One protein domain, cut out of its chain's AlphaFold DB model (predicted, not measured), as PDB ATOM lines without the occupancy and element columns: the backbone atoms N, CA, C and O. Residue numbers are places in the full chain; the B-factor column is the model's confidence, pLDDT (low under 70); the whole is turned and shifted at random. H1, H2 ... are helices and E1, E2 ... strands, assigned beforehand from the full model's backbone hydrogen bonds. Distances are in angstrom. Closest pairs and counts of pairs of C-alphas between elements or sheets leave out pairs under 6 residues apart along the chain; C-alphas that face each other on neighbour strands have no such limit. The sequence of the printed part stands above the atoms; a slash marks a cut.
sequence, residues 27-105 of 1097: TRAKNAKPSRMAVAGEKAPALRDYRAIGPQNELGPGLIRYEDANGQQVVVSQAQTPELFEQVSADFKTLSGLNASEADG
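AT A GLANCE: This is residues 27 to 105 of the 1097 residues of an uncharacterized protein of Pseudomonas sp. OV467 (UniProt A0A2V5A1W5). A small antiparallel sheet of three strands has one long helix, H1, running slantwise over one face, and the last part of the helix, from residue 97, sticks out beyond the sheet. A long stretch without a named element, residues 27 to 49, comes in beside E3 at one edge of the sheet, where residues 36 to 37 pair with it, then loops round to lead into E1 at the other edge. The printed part has 79 residues, with the named elements E1, E2, E3 and H1 in that order along the chain; the sheet's order is E1, E2, E3. The class is mixed, helices and strands, with 37 residues, under half, in named elements. The whole is compact, with a radius of gyration of the C-alphas of 12.9 A and spans of 36 by 35 by 23 A.

IN THESE COORDINATES: E2, residues 63 to 68, is the longest strand by residues and measures 16.4 A from first to last C-alpha. E3, residues 73 to 77, measures 13.3 A, and E1, residues 50 to 53, measures 6.9 A; C-alpha 50 is at (-45.097, 2.105, -10.177). H1, residues 82 to 103, measures 31.3 A, from C-alpha 82 at (-29.185, 11.456, -13.849) to C-alpha 103 at (-50.938, 2.347, 6.739).

HOW THE PARTS SIT: The strands form a meander, each the antiparallel neighbour of the one before, with E2 as the inner strand. The hairpin of E1 and E2 has directions 162 degrees apart, and N 51 and O 67 are within hydrogen-bond range at 2.8 A. The hairpin of E2 and E3 stands at 151 degrees, with N 66 and O 74 within hydrogen-bond range at 2.9 A and N 76 and O 64 at 2.8 A. The edge strands E1 and E3 are apart. Residues 36 to 37 pair with residues 74 to 75 of E3, parallel. H1 is on the sheet at a height over the sheet of 8.1 A, in two layers, a helix on one face of a sheet. It lies over E1, E3 and, only just, E2, on which 3 of its C-alphas fall. It runs slantwise to the strands, at 45 degrees to E3 on the local plane. The closest C-alphas of E1 and H1 are those of Ile 53 and Phe 92, 5.6 A apart; those of E3 and H1 are Val 76 and Phe 85, 5.8 A apart. In H1 every O i to N i+4 pair is within hydrogen-bond range.

THE WHOLE: The two C-alphas farthest apart are those of Ala 40 and Gly 105, at 39.0 A. Residues 97 to 105, of which 97 to 103 belong to H1, stand free; the body without them spans 35 by 26 by 21 A. The printed part has no cut. The links E2 to E3 and E3 to H1 are tight, and E1 to E2 is short. The mean pLDDT of the printed part is 79.5, and residues 27 to 34 are under 70.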
ATOM      1  N   THR A  27     -31.562 -21.511  -5.918       41.62
ATOM      2  CA  THR A  27     -33.019 -21.512  -6.123       41.62
ATOM      3  C   THR A  27     -33.601 -20.097  -6.023       41.62
ATOM      4  O   THR A  27     -34.507 -19.761  -6.781       41.62
ATOM      5  N   ARG A  28     -33.050 -19.229  -5.159       41.91
ATOM      6  CA  ARG A  28     -33.399 -17.795  -5.127       41.91
ATOM      7  C   ARG A  28     -32.899 -17.044  -6.363       41.91
ATOM      8  O   ARG A  28     -33.650 -16.244  -6.908       41.91
ATOM      9  N   ALA A  29     -31.693 -17.345  -6.850       39.47
ATOM     10  CA  ALA A  29     -31.143 -16.726  -8.059       39.47
ATOM     11  C   ALA A  29     -31.915 -17.104  -9.341       39.47
ATOM     12  O   ALA A  29     -32.011 -16.299 -10.259       39.47
ATOM     13  N   LYS A  30     -32.510 -18.305  -9.398       40.38
ATOM     14  CA  LYS A  30     -33.311 -18.773 -10.547       40.38
ATOM     15  C   LYS A  30     -34.741 -18.216 -10.607       40.38
ATOM     16  O   LYS A  30     -35.374 -18.349 -11.648       40.38
ATOM     17  N   ASN A  31     -35.235 -17.597  -9.531       41.72
ATOM     18  CA  ASN A  31     -36.601 -17.062  -9.440       41.72
ATOM     19  C   ASN A  31     -36.683 -15.524  -9.550       41.72
ATOM     20  O   ASN A  31     -37.781 -14.976  -9.481       41.72
ATOM     21  N   ALA A  32     -35.559 -14.817  -9.719       44.94
ATOM     22  CA  ALA A  32     -35.560 -13.375  -9.961       44.94
ATOM     23  C   ALA A  32     -35.895 -13.092 -11.436       44.94
ATOM     24  O   ALA A  32     -35.192 -13.566 -12.332       44.94
ATOM     25  N   LYS A  33     -36.964 -12.328 -11.706       55.25
ATOM     26  CA  LYS A  33     -37.180 -11.750 -13.044       55.25
ATOM     27  C   LYS A  33     -35.939 -10.908 -13.394       55.25
ATOM     28  O   LYS A  33     -35.486 -10.158 -12.531       55.25
ATOM     29  N   PRO A  34     -35.361 -11.022 -14.603       58.81
ATOM     30  CA  PRO A  34     -34.163 -10.270 -14.952       58.81
ATOM     31  C   PRO A  34     -34.475  -8.770 -14.934       58.81
ATOM     32  O   PRO A  34     -35.326  -8.308 -15.693       58.81
ATOM     33  N   SER A  35     -33.809  -8.022 -14.053       72.12
ATOM     34  CA  SER A  35     -33.905  -6.564 -14.030       72.12
ATOM     35  C   SER A  35     -33.174  -5.987 -15.247       72.12
ATOM     36  O   SER A  35     -32.054  -6.401 -15.557       72.12
ATOM     37  N   ARG A  36     -33.803  -5.049 -15.954       86.81
ATOM     38  CA  ARG A  36     -33.211  -4.340 -17.096       86.81
ATOM     39  C   ARG A  36     -32.556  -3.042 -16.609       86.81
ATOM     40  O   ARG A  36     -33.082  -2.398 -15.711       86.81
ATOM     41  N   MET A  37     -31.430  -2.639 -17.198       84.12
ATOM     42  CA  MET A  37     -30.867  -1.298 -16.974       84.12
ATOM     43  C   MET A  37     -31.659  -0.251 -17.764       84.12
ATOM     44  O   MET A  37     -32.018  -0.499 -18.922       84.12
ATOM     45  N   ALA A  38     -31.915   0.904 -17.155       85.38
ATOM     46  CA  ALA A  38     -32.482   2.049 -17.857       85.38
ATOM     47  C   ALA A  38     -31.535   2.530 -18.968       85.38
ATOM     48  O   ALA A  38     -30.312   2.488 -18.811       85.38
ATOM     49  N   VAL A  39     -32.095   2.955 -20.101       83.69
ATOM     50  CA  VAL A  39     -31.325   3.500 -21.232       83.69
ATOM     51  C   VAL A  39     -31.361   5.031 -21.243       83.69
ATOM     52  O   VAL A  39     -32.250   5.650 -20.665       83.69
ATOM     53  N   ALA A  40     -30.388   5.664 -21.903       73.94
ATOM     54  CA  ALA A  40     -30.344   7.121 -22.035       73.94
ATOM     55  C   ALA A  40     -31.606   7.660 -22.741       73.94
ATOM     56  O   ALA A  40     -31.999   7.138 -23.785       73.94
ATOM     57  N   GLY A  41     -32.224   8.699 -22.170       70.81
ATOM     58  CA  GLY A  41     -33.473   9.298 -22.666       70.81
ATOM     59  C   GLY A  41     -34.757   8.551 -22.275       70.81
ATOM     60  O   GLY A  41     -35.842   8.950 -22.697       70.81
ATOM     61  N   GLU A  42     -34.660   7.475 -21.487       82.50
ATOM     62  CA  GLU A  42     -35.824   6.788 -20.925       82.50
ATOM     63  C   GLU A  42     -36.532   7.678 -19.888       82.50
ATOM     64  O   GLU A  42     -35.884   8.266 -19.022       82.50
ATOM     65  N   LYS A  43     -37.862   7.792 -19.992       83.75
ATOM     66  CA  LYS A  43     -38.692   8.600 -19.086       83.75
ATOM     67  C   LYS A  43     -39.235   7.756 -17.935       83.75
ATOM     68  O   LYS A  43     -39.509   6.569 -18.111       83.75
ATOM     69  N   ALA A  44     -39.417   8.392 -16.781       81.50
ATOM     70  CA  ALA A  44     -40.077   7.788 -15.632       81.50
ATOM     71  C   ALA A  44     -41.532   7.402 -15.981       81.50
ATOM     72  O   ALA A  44     -42.202   8.162 -16.688       81.50
ATOM     73  N   PRO A  45     -42.024   6.234 -15.525       81.56
ATOM     74  CA  PRO A  45     -43.456   5.952 -15.457       81.56
ATOM     75  C   PRO A  45     -44.224   7.014 -14.657       81.56
ATOM     76  O   PRO A  45     -43.638   7.718 -13.839       81.56
ATOM     77  N   ALA A  46     -45.543   7.100 -14.847       77.44
ATOM     78  CA  ALA A  46     -46.382   7.891 -13.948       77.44
ATOM     79  C   ALA A  46     -46.420   7.254 -12.549       77.44
ATOM     80  O   ALA A  46     -46.248   6.039 -12.416       77.44
ATOM     81  N   LEU A  47     -46.706   8.046 -11.509       76.25
ATOM     82  CA  LEU A  47     -46.622   7.591 -10.117       76.25
ATOM     83  C   LEU A  47     -47.488   6.340  -9.841       76.25
ATOM     84  O   LEU A  47     -47.026   5.371  -9.240       76.25
ATOM     85  N   ARG A  48     -48.709   6.323 -10.393       72.81
ATOM     86  CA  ARG A  48     -49.658   5.190 -10.370       72.81
ATOM     87  C   ARG A  48     -49.200   3.929 -11.113       72.81
ATOM     88  O   ARG A  48     -49.728   2.847 -10.867       72.81
ATOM     89  N   ASP A  49     -48.244   4.061 -12.030       80.88
ATOM     90  CA  ASP A  49     -47.717   2.956 -12.835       80.88
ATOM     91  C   ASP A  49     -46.505   2.287 -12.169       80.88
ATOM     92  O   ASP A  49     -46.003   1.272 -12.665       80.88
ATOM     93  N   TYR A  50     -46.040   2.810 -11.030       83.25
ATOM     94  CA  TYR A  50     -45.097   2.105 -10.177       83.25
ATOM     95  C   TYR A  50     -45.816   1.067  -9.331       83.25
ATOM     96  O   TYR A  50     -46.680   1.365  -8.513       83.25
ATOM     97  N   ARG A  51     -45.379  -0.182  -9.454       81.88
ATOM     98  CA  ARG A  51     -45.773  -1.236  -8.524       81.88
ATOM     99  C   ARG A  51     -44.976  -1.168  -7.225       81.88
ATOM    100  O   ARG A  51     -45.497  -1.493  -6.163       81.88
ATOM    101  N   ALA A  52     -43.697  -0.812  -7.320       82.38
ATOM    102  CA  ALA A  52     -42.822  -0.567  -6.181       82.38
ATOM    103  C   ALA A  52     -41.586   0.216  -6.625       82.38
ATOM    104  O   ALA A  52     -41.061  -0.019  -7.713       82.38
ATOM    105  N   ILE A  53     -41.056   1.065  -5.750       87.62
ATOM    106  CA  ILE A  53     -39.732   1.664  -5.917       87.62
ATOM    107  C   ILE A  53     -38.886   1.253  -4.708       87.62
ATOM    108  O   ILE A  53     -39.337   1.313  -3.566       87.62
ATOM    109  N   GLY A  54     -37.683   0.750  -4.965       82.81
ATOM    110  CA  GLY A  54     -36.707   0.399  -3.941       82.81
ATOM    111  C   GLY A  54     -35.959   1.635  -3.437       82.81
ATOM    112  O   GLY A  54     -35.830   2.612  -4.176       82.81
ATOM    113  N   PRO A  55     -35.437   1.614  -2.201       81.25
ATOM    114  CA  PRO A  55     -34.689   2.735  -1.654       81.25
ATOM    115  C   PRO A  55     -33.444   3.052  -2.487       81.25
ATOM    116  O   PRO A  55     -32.826   2.173  -3.099       81.25
ATOM    117  N   GLN A  56     -33.034   4.322  -2.461       80.31
ATOM    118  CA  GLN A  56     -31.764   4.726  -3.054       80.31
ATOM    119  C   GLN A  56     -30.622   3.869  -2.504       80.31
ATOM    120  O   GLN A  56     -30.515   3.620  -1.302       80.31
ATOM    121  N   ASN A  57     -29.732   3.464  -3.400       76.56
ATOM    122  CA  ASN A  57     -28.547   2.671  -3.113       76.56
ATOM    123  C   ASN A  57     -28.805   1.220  -2.670       76.56
ATOM    124  O   ASN A  57     -27.849   0.545  -2.284       76.56
ATOM    125  N   GLU A  58     -30.036   0.695  -2.778       74.00
ATOM    126  CA  GLU A  58     -30.343  -0.717  -2.467       74.00
ATOM    127  C   GLU A  58     -29.454  -1.685  -3.268       74.00
ATOM    128  O   GLU A  58     -29.013  -2.715  -2.759       74.00
ATOM    129  N   LEU A  59     -29.163  -1.334  -4.525       77.56
ATOM    130  CA  LEU A  59     -28.343  -2.130  -5.442       77.56
ATOM    131  C   LEU A  59     -26.879  -1.663  -5.528       77.56
ATOM    132  O   LEU A  59     -26.100  -2.243  -6.283       77.56
ATOM    133  N   GLY A  60     -26.497  -0.642  -4.755       75.75
ATOM    134  CA  GLY A  60     -25.172  -0.016  -4.759       75.75
ATOM    135  C   GLY A  60     -25.235   1.512  -4.910       75.75
ATOM    136  O   GLY A  60     -26.265   2.032  -5.335       75.75
ATOM    137  N   PRO A  61     -24.161   2.251  -4.570       76.25
ATOM    138  CA  PRO A  61     -24.144   3.716  -4.626       76.25
ATOM    139  C   PRO A  61     -24.548   4.270  -6.002       76.25
ATOM    140  O   PRO A  61     -24.010   3.841  -7.022       76.25
ATOM    141  N   GLY A  62     -25.481   5.223  -6.027       81.25
ATOM    142  CA  GLY A  62     -25.992   5.853  -7.248       81.25
ATOM    143  C   GLY A  62     -26.927   4.966  -8.075       81.25
ATOM    144  O   GLY A  62     -27.112   5.237  -9.261       81.25
ATOM    145  N   LEU A  63     -27.497   3.899  -7.499       86.25
ATOM    146  CA  LEU A  63     -28.470   3.022  -8.161       86.25
ATOM    147  C   LEU A  63     -29.809   3.008  -7.416       86.25
ATOM    148  O   LEU A  63     -29.850   2.854  -6.196       86.25
ATOM    149  N   ILE A  64     -30.908   3.119  -8.160       88.44
ATOM    150  CA  ILE A  64     -32.281   2.952  -7.665       88.44
ATOM    151  C   ILE A  64     -33.013   1.951  -8.561       88.44
ATOM    152  O   ILE A  64     -32.749   1.878  -9.760       88.44
ATOM    153  N   ARG A  65     -33.889   1.123  -7.991       91.12
ATOM    154  CA  ARG A  65     -34.674   0.136  -8.747       91.12
ATOM    155  C   ARG A  65     -36.148   0.465  -8.624       91.12
ATOM    156  O   ARG A  65     -36.614   0.646  -7.508       91.12
ATOM    157  N   TYR A  66     -36.885   0.411  -9.722       89.81
ATOM    158  CA  TYR A  66     -38.343   0.391  -9.686       89.81
ATOM    159  C   TYR A  66     -38.901  -0.857 -10.374       89.81
ATOM    160  O   TYR A  66     -38.227  -1.501 -11.177       89.81
ATOM    161  N   GLU A  67     -40.124  -1.226 -10.018       88.44
ATOM    162  CA  GLU A  67     -40.941  -2.227 -10.693       88.44
ATOM    163  C   GLU A  67     -42.166  -1.519 -11.274       88.44
ATOM    164  O   GLU A  67     -42.889  -0.845 -10.541       88.44
ATOM    165  N   ASP A  68     -42.377  -1.645 -12.582       84.38
ATOM    166  CA  ASP A  68     -43.546  -1.075 -13.255       84.38
ATOM    167  C   ASP A  68     -44.821  -1.913 -13.016       84.38
ATOM    168  O   ASP A  68     -44.776  -3.022 -12.469       84.38
ATOM    169  N   ALA A  69     -45.973  -1.410 -13.461       79.00
ATOM    170  CA  ALA A  69     -47.268  -2.083 -13.358       79.00
ATOM    171  C   ALA A  69     -47.302  -3.473 -14.034       79.00
ATOM    172  O   ALA A  69     -48.054  -4.357 -13.615       79.00
ATOM    173  N   ASN A  70     -46.446  -3.715 -15.035       79.00
ATOM    174  CA  ASN A  70     -46.303  -5.008 -15.718       79.00
ATOM    175  C   ASN A  70     -45.390  -5.988 -14.954       79.00
ATOM    176  O   ASN A  70     -45.206  -7.153 -15.341       79.00
ATOM    177  N   GLY A  71     -44.808  -5.541 -13.843       79.62
ATOM    178  CA  GLY A  71     -43.872  -6.291 -13.029       79.62
ATOM    179  C   GLY A  71     -42.499  -6.457 -13.682       79.62
ATOM    180  O   GLY A  71     -41.841  -7.475 -13.430       79.62
ATOM    181  N   GLN A  72     -42.098  -5.541 -14.570       85.88
ATOM    182  CA  GLN A  72     -40.735  -5.415 -15.077       85.88
ATOM    183  C   GLN A  72     -39.917  -4.564 -14.105       85.88
ATOM    184  O   GLN A  72     -40.301  -3.461 -13.735       85.88
ATOM    185  N   GLN A  73     -38.764  -5.095 -13.700       89.94
ATOM    186  CA  GLN A  73     -37.839  -4.397 -12.815       89.94
ATOM    187  C   GLN A  73     -36.810  -3.630 -13.639       89.94
ATOM    188  O   GLN A  73     -36.126  -4.225 -14.477       89.94
ATOM    189  N   VAL A  74     -36.677  -2.338 -13.371       89.25
ATOM    190  CA  VAL A  74     -35.734  -1.441 -14.038       89.25
ATOM    191  C   VAL A  74     -34.771  -0.870 -13.006       89.25
ATOM    192  O   VAL A  74     -35.183  -0.421 -11.939       89.25
ATOM    193  N   VAL A  75     -33.476  -0.923 -13.308       90.50
ATOM    194  CA  VAL A  75     -32.412  -0.330 -12.493       90.50
ATOM    195  C   VAL A  75     -31.948   0.952 -13.165       90.50
ATOM    196  O   VAL A  75     -31.507   0.937 -14.313       90.50
ATOM    197  N   VAL A  76     -32.040   2.051 -12.434       89.94
ATOM    198  CA  VAL A  76     -31.705   3.402 -12.869       89.94
ATOM    199  C   VAL A  76     -30.404   3.815 -12.198       89.94
ATOM    200  O   VAL A  76     -30.235   3.642 -10.989       89.94
ATOM    201  N   SER A  77     -29.475   4.349 -12.988       88.00
ATOM    202  CA  SER A  77     -28.165   4.782 -12.510       88.00
ATOM    203  C   SER A  77     -28.036   6.292 -12.577       88.00
ATOM    204  O   SER A  77     -28.197   6.878 -13.643       88.00
ATOM    205  N   GLN A  78     -27.648   6.909 -11.464       87.88
ATOM    206  CA  GLN A  78     -27.370   8.341 -11.378       87.88
ATOM    207  C   GLN A  78     -26.286   8.783 -12.373       87.88
ATOM    208  O   GLN A  78     -26.351   9.883 -12.904       87.88
ATOM    209  N   ALA A  79     -25.308   7.919 -12.663       81.50
ATOM    210  CA  ALA A  79     -24.211   8.239 -13.575       81.50
ATOM    211  C   ALA A  79     -24.594   8.147 -15.063       81.50
ATOM    212  O   ALA A  79     -23.974   8.806 -15.890       81.50
ATOM    213  N   GLN A  80     -25.572   7.306 -15.420       79.94
ATOM    214  CA  GLN A  80     -25.948   7.061 -16.823       79.94
ATOM    215  C   GLN A  80     -27.223   7.806 -17.225       79.94
ATOM    216  O   GLN A  80     -27.370   8.205 -18.377       79.94
ATOM    217  N   THR A  81     -28.138   7.980 -16.275       86.12
ATOM    218  CA  THR A  81     -29.456   8.590 -16.452       86.12
ATOM    219  C   THR A  81     -29.771   9.480 -15.235       86.12
ATOM    220  O   THR A  81     -30.623   9.105 -14.426       86.12
ATOM    221  N   PRO A  82     -29.059  10.613 -15.044       85.38
ATOM    222  CA  PRO A  82     -29.185  11.456 -13.849       85.38
ATOM    223  C   PRO A  82     -30.595  12.029 -13.661       85.38
ATOM    224  O   PRO A  82     -31.133  11.934 -12.564       85.38
ATOM    225  N   GLU A  83     -31.226  12.520 -14.731       80.88
ATOM    226  CA  GLU A  83     -32.594  13.065 -14.696       80.88
ATOM    227  C   GLU A  83     -33.625  12.000 -14.286       80.88
ATOM    228  O   GLU A  83     -34.436  12.215 -13.391       80.88
ATOM    229  N   LEU A  84     -33.546  10.799 -14.876       86.12
ATOM    230  CA  LEU A  84     -34.419   9.678 -14.510       86.12
ATOM    231  C   LEU A  84     -34.182   9.221 -13.064       86.12
ATOM    232  O   LEU A  84     -35.122   8.835 -12.378       86.12
ATOM    233  N   PHE A  85     -32.932   9.241 -12.594       88.00
ATOM    234  CA  PHE A  85     -32.600   8.887 -11.214       88.00
ATOM    235  C   PHE A  85     -33.194   9.885 -10.219       88.00
ATOM    236  O   PHE A  85     -33.725   9.475  -9.187       88.00
ATOM    237  N   GLU A  86     -33.110  11.180 -10.526       85.88
ATOM    238  CA  GLU A  86     -33.691  12.246  -9.715       85.88
ATOM    239  C   GLU A  86     -35.215  12.117  -9.647       85.88
ATOM    240  O   GLU A  86     -35.762  12.075  -8.544       85.88
ATOM    241  N   GLN A  87     -35.873  11.916 -10.793       84.38
ATOM    242  CA  GLN A  87     -37.320  11.712 -10.861       84.38
ATOM    243  C   GLN A  87     -37.764  10.466 -10.082       84.38
ATOM    244  O   GLN A  87     -38.547  10.579  -9.146       84.38
ATOM    245  N   VAL A  88     -37.186   9.289 -10.355       87.38
ATOM    246  CA  VAL A  88     -37.541   8.034  -9.655       87.38
ATOM    247  C   VAL A  88     -37.258   8.134  -8.153       87.38
ATOM    248  O   VAL A  88     -37.924   7.498  -7.334       87.38
ATOM    249  N   SER A  89     -36.271   8.937  -7.753       85.69
ATOM    250  CA  SER A  89     -36.025   9.212  -6.345       85.69
ATOM    251  C   SER A  89     -37.054  10.150  -5.716       85.69
ATOM    252  O   SER A  89     -37.304  10.010  -4.514       85.69
ATOM    253  N   ALA A  90     -37.565  11.137  -6.447       83.06
ATOM    254  CA  ALA A  90     -38.670  11.966  -5.985       83.06
ATOM    255  C   ALA A  90     -39.923  11.094  -5.833       83.06
ATOM    256  O   ALA A  90     -40.481  11.028  -4.737       83.06
ATOM    257  N   ASP A  91     -40.231  10.291  -6.853       85.38
ATOM    258  CA  ASP A  91     -41.360   9.361  -6.870       85.38
ATOM    259  C   ASP A  91     -41.269   8.336  -5.731       85.38
ATOM    260  O   ASP A  91     -42.271   8.018  -5.096       85.38
ATOM    261  N   PHE A  92     -40.063   7.856  -5.388       86.38
ATOM    262  CA  PHE A  92     -39.855   6.992  -4.218       86.38
ATOM    263  C   PHE A  92     -40.311   7.658  -2.916       86.38
ATOM    264  O   PHE A  92     -40.916   6.993  -2.072       86.38
ATOM    265  N   LYS A  93     -40.015   8.951  -2.723       84.12
ATOM    266  CA  LYS A  93     -40.415   9.687  -1.515       84.12
ATOM    267  C   LYS A  93     -41.929   9.875  -1.480       84.12
ATOM    268  O   LYS A  93     -42.536   9.593  -0.451       84.12
ATOM    269  N   THR A  94     -42.526  10.271  -2.599       83.69
ATOM    270  CA  THR A  94     -43.977  10.441  -2.755       83.69
ATOM    271  C   THR A  94     -44.714   9.119  -2.514       83.69
ATOM    272  O   THR A  94     -45.584   9.049  -1.649       83.69
ATOM    273  N   LEU A  95     -44.296   8.028  -3.167       84.12
ATOM    274  CA  LEU A  95     -44.895   6.696  -3.017       84.12
ATOM    275  C   LEU A  95     -44.695   6.118  -1.607       84.12
ATOM    276  O   LEU A  95     -45.581   5.454  -1.072       84.12
ATOM    277  N   SER A  96     -43.548   6.372  -0.970       83.00
ATOM    278  CA  SER A  96     -43.333   6.000   0.437       83.00
ATOM    279  C   SER A  96     -44.294   6.748   1.363       83.00
ATOM    280  O   SER A  96     -44.838   6.147   2.288       83.00
ATOM    281  N   GLY A  97     -44.533   8.032   1.087       83.19
ATOM    282  CA  GLY A  97     -45.506   8.868   1.783       83.19
ATOM    283  C   GLY A  97     -46.941   8.384   1.650       83.19
ATOM    284  O   GLY A  97     -47.656   8.288   2.649       83.19
ATOM    285  N   LEU A  98     -47.346   8.022   0.429       84.56
ATOM    286  CA  LEU A  98     -48.661   7.446   0.147       84.56
ATOM    287  C   LEU A  98     -48.854   6.125   0.897       84.56
ATOM    288  O   LEU A  98     -49.792   6.010   1.678       84.56
ATOM    289  N   ASN A  99     -47.911   5.186   0.775       84.00
ATOM    290  CA  ASN A  99     -47.977   3.895   1.473       84.00
ATOM    291  C   ASN A  99     -48.012   4.048   3.005       84.00
ATOM    292  O   ASN A  99     -48.711   3.305   3.696       84.00
ATOM    293  N   ALA A 100     -47.247   4.995   3.560       85.06
ATOM    294  CA  ALA A 100     -47.275   5.290   4.991       85.06
ATOM    295  C   ALA A 100     -48.625   5.886   5.419       85.06
ATOM    296  O   ALA A 100     -49.168   5.503   6.452       85.06
ATOM    297  N   SER A 101     -49.198   6.767   4.598       87.56
ATOM    298  CA  SER A 101     -50.521   7.349   4.834       87.56
ATOM    299  C   SER A 101     -51.621   6.287   4.761       87.56
ATOM    300  O   SER A 101     -52.498   6.258   5.622       87.56
ATOM    301  N   GLU A 102     -51.541   5.353   3.812       86.25
ATOM    302  CA  GLU A 102     -52.450   4.205   3.740       86.25
ATOM    303  C   GLU A 102     -52.353   3.306   4.975       86.25
ATOM    304  O   GLU A 102     -53.372   2.876   5.523       86.25
ATOM    305  N   ALA A 103     -51.139   3.076   5.488       85.56
ATOM    306  CA  ALA A 103     -50.938   2.347   6.739       85.56
ATOM    307  C   ALA A 103     -51.542   3.072   7.961       85.56
ATOM    308  O   ALA A 103     -52.012   2.414   8.892       85.56
ATOM    309  N   ASP A 104     -51.590   4.407   7.931       86.75
ATOM    310  CA  ASP A 104     -52.245   5.260   8.934       86.75
ATOM    311  C   ASP A 104     -53.780   5.356   8.753       86.75
ATOM    312  O   ASP A 104     -54.475   6.040   9.522       86.75
ATOM    313  N   GLY A 105     -54.322   4.638   7.762       88.69
ATOM    314  CA  GLY A 105     -55.749   4.523   7.474       88.69
ATOM    315  C   GLY A 105     -56.307   5.597   6.541       88.69
ATOM    316  O   GLY A 105     -57.520   5.789   6.542       88.69
TER     317      GLY A 105